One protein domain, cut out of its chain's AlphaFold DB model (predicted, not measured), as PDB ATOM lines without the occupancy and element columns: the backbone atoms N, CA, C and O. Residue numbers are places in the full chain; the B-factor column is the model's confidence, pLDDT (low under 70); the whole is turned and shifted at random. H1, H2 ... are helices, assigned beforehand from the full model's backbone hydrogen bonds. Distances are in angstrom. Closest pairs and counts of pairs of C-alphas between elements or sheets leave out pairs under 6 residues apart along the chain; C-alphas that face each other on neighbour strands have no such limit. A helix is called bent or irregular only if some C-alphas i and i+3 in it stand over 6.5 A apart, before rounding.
ATOM      1  N   ALA A  19     208.316 173.156 100.355       98.38
ATOM      2  CA  ALA A  19     206.944 173.136 100.848       98.38
ATOM      3  C   ALA A  19     206.357 171.714 100.846       98.38
ATOM      4  O   ALA A  19     205.740 171.300 101.833       98.38
ATOM      5  N   GLN A  20     206.597 170.943  99.779       98.50
ATOM      6  CA  GLN A  20     206.181 169.538  99.691       98.50
ATOM      7  C   GLN A  20     206.852 168.682 100.782       98.50
ATOM      8  O   GLN A  20     206.173 167.968 101.526       98.50
ATOM      9  N   ASP A  21     208.171 168.815 100.950       98.56
ATOM     10  CA  ASP A  21     208.933 168.092 101.975       98.56
ATOM     11  C   ASP A  21     208.517 168.510 103.396       98.56
ATOM     12  O   ASP A  21     208.390 167.666 104.288       98.56
ATOM     13  N   ALA A  22     208.249 169.798 103.629       98.50
ATOM     14  CA  ALA A  22     207.764 170.292 104.916       98.50
ATOM     15  C   ALA A  22     206.400 169.688 105.279       98.50
ATOM     16  O   ALA A  22     206.184 169.291 106.431       98.50
ATOM     17  N   PHE A  23     205.498 169.562 104.300       98.62
ATOM     18  CA  PHE A  23     204.214 168.892 104.488       98.62
ATOM     19  C   PHE A  23     204.401 167.412 104.847       98.62
ATOM     20  O   PHE A  23     203.819 166.940 105.830       98.62
ATOM     21  N   ALA A  24     205.252 166.691 104.112       98.56
ATOM     22  CA  ALA A  24     205.542 165.283 104.375       98.56
ATOM     23  C   ALA A  24     206.148 165.067 105.776       98.56
ATOM     24  O   ALA A  24     205.683 164.209 106.534       98.56
ATOM     25  N   LEU A  25     207.122 165.894 106.172       98.69
ATOM     26  CA  LEU A  25     207.732 165.857 107.503       98.69
ATOM     27  C   LEU A  25     206.699 166.096 108.611       98.69
ATOM     28  O   LEU A  25     206.658 165.363 109.604       98.69
ATOM     29  N   ALA A  26     205.853 167.117 108.455       98.69
ATOM     30  CA  ALA A  26     204.795 167.411 109.414       98.69
ATOM     31  C   ALA A  26     203.774 166.267 109.501       98.69
ATOM     32  O   ALA A  26     203.290 165.965 110.593       98.69
ATOM     33  N   SER A  27     203.459 165.617 108.378       98.75
ATOM     34  CA  SER A  27     202.576 164.450 108.331       98.75
ATOM     35  C   SER A  27     203.132 163.288 109.160       98.75
ATOM     36  O   SER A  27     202.465 162.836 110.093       98.75
ATOM     37  N   HIS A  28     204.389 162.890 108.926       98.62
ATOM     38  CA  HIS A  28     205.038 161.819 109.690       98.62
ATOM     39  C   HIS A  28     205.095 162.113 111.194       98.62
ATOM     40  O   HIS A  28     204.812 161.227 111.998       98.62
ATOM     41  N   ARG A  29     205.400 163.357 111.587       98.50
ATOM     42  CA  ARG A  29     205.422 163.766 113.001       98.50
ATOM     43  C   ARG A  29     204.047 163.687 113.660       98.50
ATOM     44  O   ARG A  29     203.944 163.215 114.787       98.50
ATOM     45  N   LYS A  30     202.997 164.144 112.969       98.62
ATOM     46  CA  LYS A  30     201.617 164.080 113.476       98.62
ATOM     47  C   LYS A  30     201.158 162.636 113.646       98.62
ATOM     48  O   LYS A  30     200.654 162.303 114.709       98.62
ATOM     49  N   ALA A  31     201.371 161.798 112.632       98.38
ATOM     50  CA  ALA A  31     200.992 160.389 112.681       98.38
ATOM     51  C   ALA A  31     201.749 159.644 113.788       98.38
ATOM     52  O   ALA A  31     201.146 158.878 114.532       98.38
ATOM     53  N   ALA A  32     203.052 159.910 113.943       98.31
ATOM     54  CA  ALA A  32     203.834 159.298 115.006       98.31
ATOM     55  C   ALA A  32     203.304 159.662 116.392       98.31
ATOM     56  O   ALA A  32     203.013 158.767 117.179       98.31
ATOM     57  N   ARG A  33     203.087 160.958 116.636       98.44
ATOM     58  CA  ARG A  33     202.525 161.437 117.898       98.44
ATOM     59  C   ARG A  33     201.139 160.852 118.178       98.44
ATOM     60  O   ARG A  33     200.896 160.423 119.293       98.44
ATOM     61  N   ALA A  34     200.251 160.803 117.185       98.19
ATOM     62  CA  ALA A  34     198.903 160.260 117.357       98.19
ATOM     63  C   ALA A  34     198.921 158.781 117.784       98.19
ATOM     64  O   ALA A  34     198.152 158.379 118.653       98.19
ATOM     65  N   TRP A  35     199.835 157.985 117.223       97.75
ATOM     66  CA  TRP A  35     200.059 156.611 117.670       97.75
ATOM     67  C   TRP A  35     200.633 156.538 119.087       97.75
ATOM     68  O   TRP A  35     200.142 155.749 119.890       97.75
ATOM     69  N   ASP A  36     201.633 157.364 119.402       97.06
ATOM     70  CA  ASP A  36     202.272 157.384 120.725       97.06
ATOM     71  C   ASP A  36     201.288 157.829 121.832       97.06
ATOM     72  O   ASP A  36     201.359 157.352 122.962       97.06
ATOM     73  N   GLU A  37     200.333 158.700 121.496       98.00
ATOM     74  CA  GLU A  37     199.254 159.174 122.376       98.00
ATOM     75  C   GLU A  37     198.042 158.223 122.418       98.00
ATOM     76  O   GLU A  37     197.085 158.474 123.152       98.00
ATOM     77  N   GLY A  38     198.057 157.130 121.648       97.31
ATOM     78  CA  GLY A  38     196.973 156.145 121.620       97.31
ATOM     79  C   GLY A  38     195.697 156.618 120.916       97.31
ATOM     80  O   GLY A  38     194.643 156.015 121.109       97.31
ATOM     81  N   ALA A  39     195.770 157.658 120.076       98.00
ATOM     82  CA  ALA A  39     194.609 158.237 119.392       98.00
ATOM     83  C   ALA A  39     193.845 157.218 118.527       98.00
ATOM     84  O   ALA A  39     192.636 157.334 118.367       98.00
ATOM     85  N   TYR A  40     194.539 156.201 118.012       96.69
ATOM     86  CA  TYR A  40     193.966 155.172 117.140       96.69
ATOM     87  C   TYR A  40     193.520 153.897 117.869       96.69
ATOM     88  O   TYR A  40     193.020 152.971 117.231       96.69
ATOM     89  N   ALA A  41     193.671 153.830 119.198       94.69
ATOM     90  CA  ALA A  41     193.407 152.616 119.975       94.69
ATOM     91  C   ALA A  41     191.952 152.119 119.873       94.69
ATOM     92  O   ALA A  41     191.699 150.931 120.047       94.69
ATOM     93  N   ALA A  42     191.001 153.017 119.592       96.38
ATOM     94  CA  ALA A  42     189.587 152.680 119.440       96.38
ATOM     95  C   ALA A  42     189.193 152.259 118.011       96.38
ATOM     96  O   ALA A  42     188.108 151.713 117.821       96.38
ATOM     97  N   GLU A  43     190.037 152.530 117.012       95.75
ATOM     98  CA  GLU A  43     189.678 152.418 115.592       95.75
ATOM     99  C   GLU A  43     190.479 151.334 114.863       95.75
ATOM    100  O   GLU A  43     189.973 150.712 113.929       95.75
ATOM    101  N   VAL A  44     191.722 151.083 115.284       95.69
ATOM    102  CA  VAL A  44     192.583 150.094 114.629       95.69
ATOM    103  C   VAL A  44     192.326 148.704 115.193       95.69
ATOM    104  O   VAL A  44     192.452 148.456 116.391       95.69
ATOM    105  N   VAL A  45     192.006 147.774 114.295       95.12
ATOM    106  CA  VAL A  45     191.755 146.369 114.620       95.12
ATOM    107  C   VAL A  45     192.974 145.529 114.221       95.12
ATOM    108  O   VAL A  45     193.341 145.531 113.045       95.12
ATOM    109  N   PRO A  46     193.595 144.786 115.157       94.06
ATOM    110  CA  PRO A  46     194.700 143.888 114.840       94.06
ATOM    111  C   PRO A  46     194.289 142.790 113.854       94.06
ATOM    112  O   PRO A  46     193.208 142.206 113.967       94.06
ATOM    113  N   VAL A  47     195.179 142.459 112.918       95.19
ATOM    114  CA  VAL A  47     194.965 141.349 111.981       95.19
ATOM    115  C   VAL A  47     195.366 140.028 112.659       95.19
ATOM    116  O   VAL A  47     196.507 139.902 113.109       95.19
ATOM    117  N   PRO A  48     194.479 139.015 112.736       95.38
ATOM    118  CA  PRO A  48     194.802 137.746 113.384       95.38
ATOM    119  C   PRO A  48     196.015 137.047 112.759       95.38
ATOM    120  O   PRO A  48     196.096 136.895 111.542       95.38
ATOM    121  N   GLY A  49     196.942 136.581 113.600       96.06
ATOM    122  CA  GLY A  49     198.154 135.879 113.160       96.06
ATOM    123  C   GLY A  49     199.254 136.783 112.595       96.06
ATOM    124  O   GLY A  49     200.270 136.266 112.135       96.06
ATOM    125  N   VAL A  50     199.076 138.107 112.643       96.06
ATOM    126  CA  VAL A  50     200.071 139.091 112.209       96.06
ATOM    127  C   VAL A  50     200.528 139.905 113.415       96.06
ATOM    128  O   VAL A  50     199.717 140.538 114.087       96.06
ATOM    129  N   ASP A  51     201.834 139.915 113.672       92.75
ATOM    130  CA  ASP A  51     202.440 140.759 114.705       92.75
ATOM    131  C   ASP A  51     202.715 142.167 114.150       92.75
ATOM    132  O   ASP A  51     203.850 142.554 113.878       92.75
ATOM    133  N   LEU A  52     201.635 142.909 113.888       93.38
ATOM    134  CA  LEU A  52     201.683 144.298 113.435       93.38
ATOM    135  C   LEU A  52     200.761 145.152 114.308       93.38
ATOM    136  O   LEU A  52     199.548 145.185 114.119       93.38
ATOM    137  N   ALA A  53     201.358 145.845 115.275       88.50
ATOM    138  CA  ALA A  53     200.632 146.635 116.270       88.50
ATOM    139  C   ALA A  53     200.368 148.097 115.855       88.50
ATOM    140  O   ALA A  53     199.616 148.797 116.529       88.50
ATOM    141  N   ARG A  54     201.016 148.579 114.787       93.88
ATOM    142  CA  ARG A  54     200.995 149.979 114.337       93.88
ATOM    143  C   ARG A  54     201.269 150.068 112.840       93.88
ATOM    144  O   ARG A  54     201.955 149.211 112.295       93.88
ATOM    145  N   ASP A  55     200.815 151.148 112.208       96.75
ATOM    146  CA  ASP A  55     201.146 151.471 110.817       96.75
ATOM    147  C   ASP A  55     202.669 151.494 110.573       96.75
ATOM    148  O   ASP A  55     203.385 152.387 111.040       96.75
ATOM    149  N   GLU A  56     203.163 150.540 109.780       95.69
ATOM    150  CA  GLU A  56     204.596 150.360 109.493       95.69
ATOM    151  C   GLU A  56     205.218 151.501 108.671       95.69
ATOM    152  O   GLU A  56     206.427 151.731 108.706       95.69
ATOM    153  N   SER A  57     204.396 152.247 107.928       96.88
ATOM    154  CA  SER A  57     204.861 153.298 107.016       96.88
ATOM    155  C   SER A  57     205.255 154.596 107.730       96.88
ATOM    156  O   SER A  57     205.867 155.488 107.127       96.88
ATOM    157  N   ILE A  58     204.943 154.724 109.024       97.81
ATOM    158  CA  ILE A  58     205.255 155.922 109.803       97.81
ATOM    159  C   ILE A  58     206.748 155.966 110.118       97.81
ATOM    160  O   ILE A  58     207.253 155.324 111.036       97.81
ATOM    161  N   ARG A  59     207.458 156.836 109.406       97.62
ATOM    162  CA  ARG A  59     208.875 157.116 109.633       97.62
ATOM    163  C   ARG A  59     209.048 158.245 110.649       97.62
ATOM    164  O   ARG A  59     209.263 159.397 110.268       97.62
ATOM    165  N   ALA A  60     208.975 157.922 111.941       96.00
ATOM    166  CA  ALA A  60     209.136 158.894 113.035       96.00
ATOM    167  C   ALA A  60     210.501 159.619 113.017       96.00
ATOM    168  O   ALA A  60     210.623 160.744 113.490       96.00
ATOM    169  N   THR A  61     211.511 158.992 112.413       96.62
ATOM    170  CA  THR A  61     212.878 159.511 112.261       96.62
ATOM    171  C   THR A  61     213.080 160.371 111.008       96.62
ATOM    172  O   THR A  61     214.207 160.768 110.721       96.62
ATOM    173  N   THR A  62     212.020 160.667 110.244       97.88
ATOM    174  CA  THR A  62     212.108 161.514 109.042       97.88
ATOM    175  C   THR A  62     212.681 162.892 109.376       97.88
ATOM    176  O   THR A  62     212.274 163.536 110.344       97.88
ATOM    177  N   THR A  63     213.589 163.381 108.530       97.94
ATOM    178  CA  THR A  63     214.181 164.722 108.630       97.94
ATOM    179  C   THR A  63     214.056 165.465 107.304       97.94
ATOM    180  O   THR A  63     213.983 164.846 106.243       97.94
ATOM    181  N   ALA A  64     214.070 166.802 107.349       97.44
ATOM    182  CA  ALA A  64     214.070 167.626 106.137       97.44
ATOM    183  C   ALA A  64     215.282 167.321 105.234       97.44
ATOM    184  O   ALA A  64     215.152 167.250 104.019       97.44
ATOM    185  N   GLU A  65     216.449 167.061 105.829       97.75
ATOM    186  CA  GLU A  65     217.672 166.707 105.099       97.75
ATOM    187  C   GLU A  65     217.573 165.336 104.408       97.75
ATOM    188  O   GLU A  65     218.122 165.136 103.324       97.75
ATOM    189  N   ALA A  66     216.902 164.364 105.032       97.81
ATOM    190  CA  ALA A  66     216.655 163.067 104.408       97.81
ATOM    191  C   ALA A  66     215.673 163.204 103.238       97.81
ATOM    192  O   ALA A  66     215.934 162.661 102.167       97.81
ATOM    193  N   LEU A  67     214.589 163.967 103.425       98.25
ATOM    194  CA  LEU A  67     213.596 164.215 102.379       98.25
ATOM    195  C   LEU A  67     214.211 164.937 101.182       98.25
ATOM    196  O   LEU A  67     214.083 164.435 100.072       98.25
ATOM    197  N   GLY A  68     214.974 166.012 101.396       97.62
ATOM    198  CA  GLY A  68     215.599 166.787 100.317       97.62
ATOM    199  C   GLY A  68     216.607 166.003  99.465       97.62
ATOM    200  O   GLY A  68     216.907 166.399  98.342       97.62
ATOM    201  N   ARG A  69     217.109 164.862  99.961       97.75
ATOM    202  CA  ARG A  69     218.021 163.966  99.226       97.75
ATOM    203  C   ARG A  69     217.310 162.925  98.361       97.75
ATOM    204  O   ARG A  69     217.968 162.235  97.582       97.75
ATOM    205  N   LEU A  70     215.992 162.783  98.484       98.00
ATOM    206  CA  LEU A  70     215.232 161.837  97.673       98.00
ATOM    207  C   LEU A  70     215.178 162.303  96.215       98.00
ATOM    208  O   LEU A  70     214.915 163.477  95.931       98.00
TER     209      LEU A  70
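What this domain is: This is residues 19 to 70 of the 74 residues of the protein "Beta-ketoadipyl CoA thiolase" of Streptomyces sp. NRRL WC-3701 (UniProt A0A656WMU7). One long helix, H1, makes one side of an elongated, hairpin-like shape; beyond its last residue the chain swings out in a loop, whose residues 47 to 52 stick out, and then folds back beside H1 to the short helix H2, which packs near the beginning of H1. Residues 58 to 63 of this returning stretch run alongside H1 without a named element. The printed part has 52 residues with two named helices, H1 then H2, and no named strand; the class is all helix, though under half of the residues, 23 of 52, are in named elements. The whole is loose, with a radius of gyration of the C-alphas of 13.3 A, and spans 38 by 21 by 14 A.

How they stand to each other: H1, residues 19 to 36, is the longest helix. H2, residues 64 to 68, touches H1, and H1 touches H2 with residues 21 to 25 alone. The closest C-alphas of the two helices are those of Asp 21 and Leu 67, 6.1 A apart. Their centres are 13.0 A apart. In H1 and H2 every O i to N i+4 pair is within hydrogen-bond range.

Where its parts are: H1 runs from C-alpha 19 at (206.944, 173.136, 100.848) to C-alpha 36 at (202.272, 157.384, 120.725), 25.8 A. H2 measures 6.1 A from its first to its last C-alpha and ends with C-alpha 68 at (215.599, 166.787, 100.317). Neither helix is bent.

The domain as a whole: The two C-alphas farthest apart are those of Ala 19 and Gly 49, 40.2 A. The link from H1 to H2, residues 37 to 63, is long, with 27 residues, and its residues 47 to 52 stand free. The printed part has no cut. The mean pLDDT of the printed part is 97.0, and no printed residue is under 70.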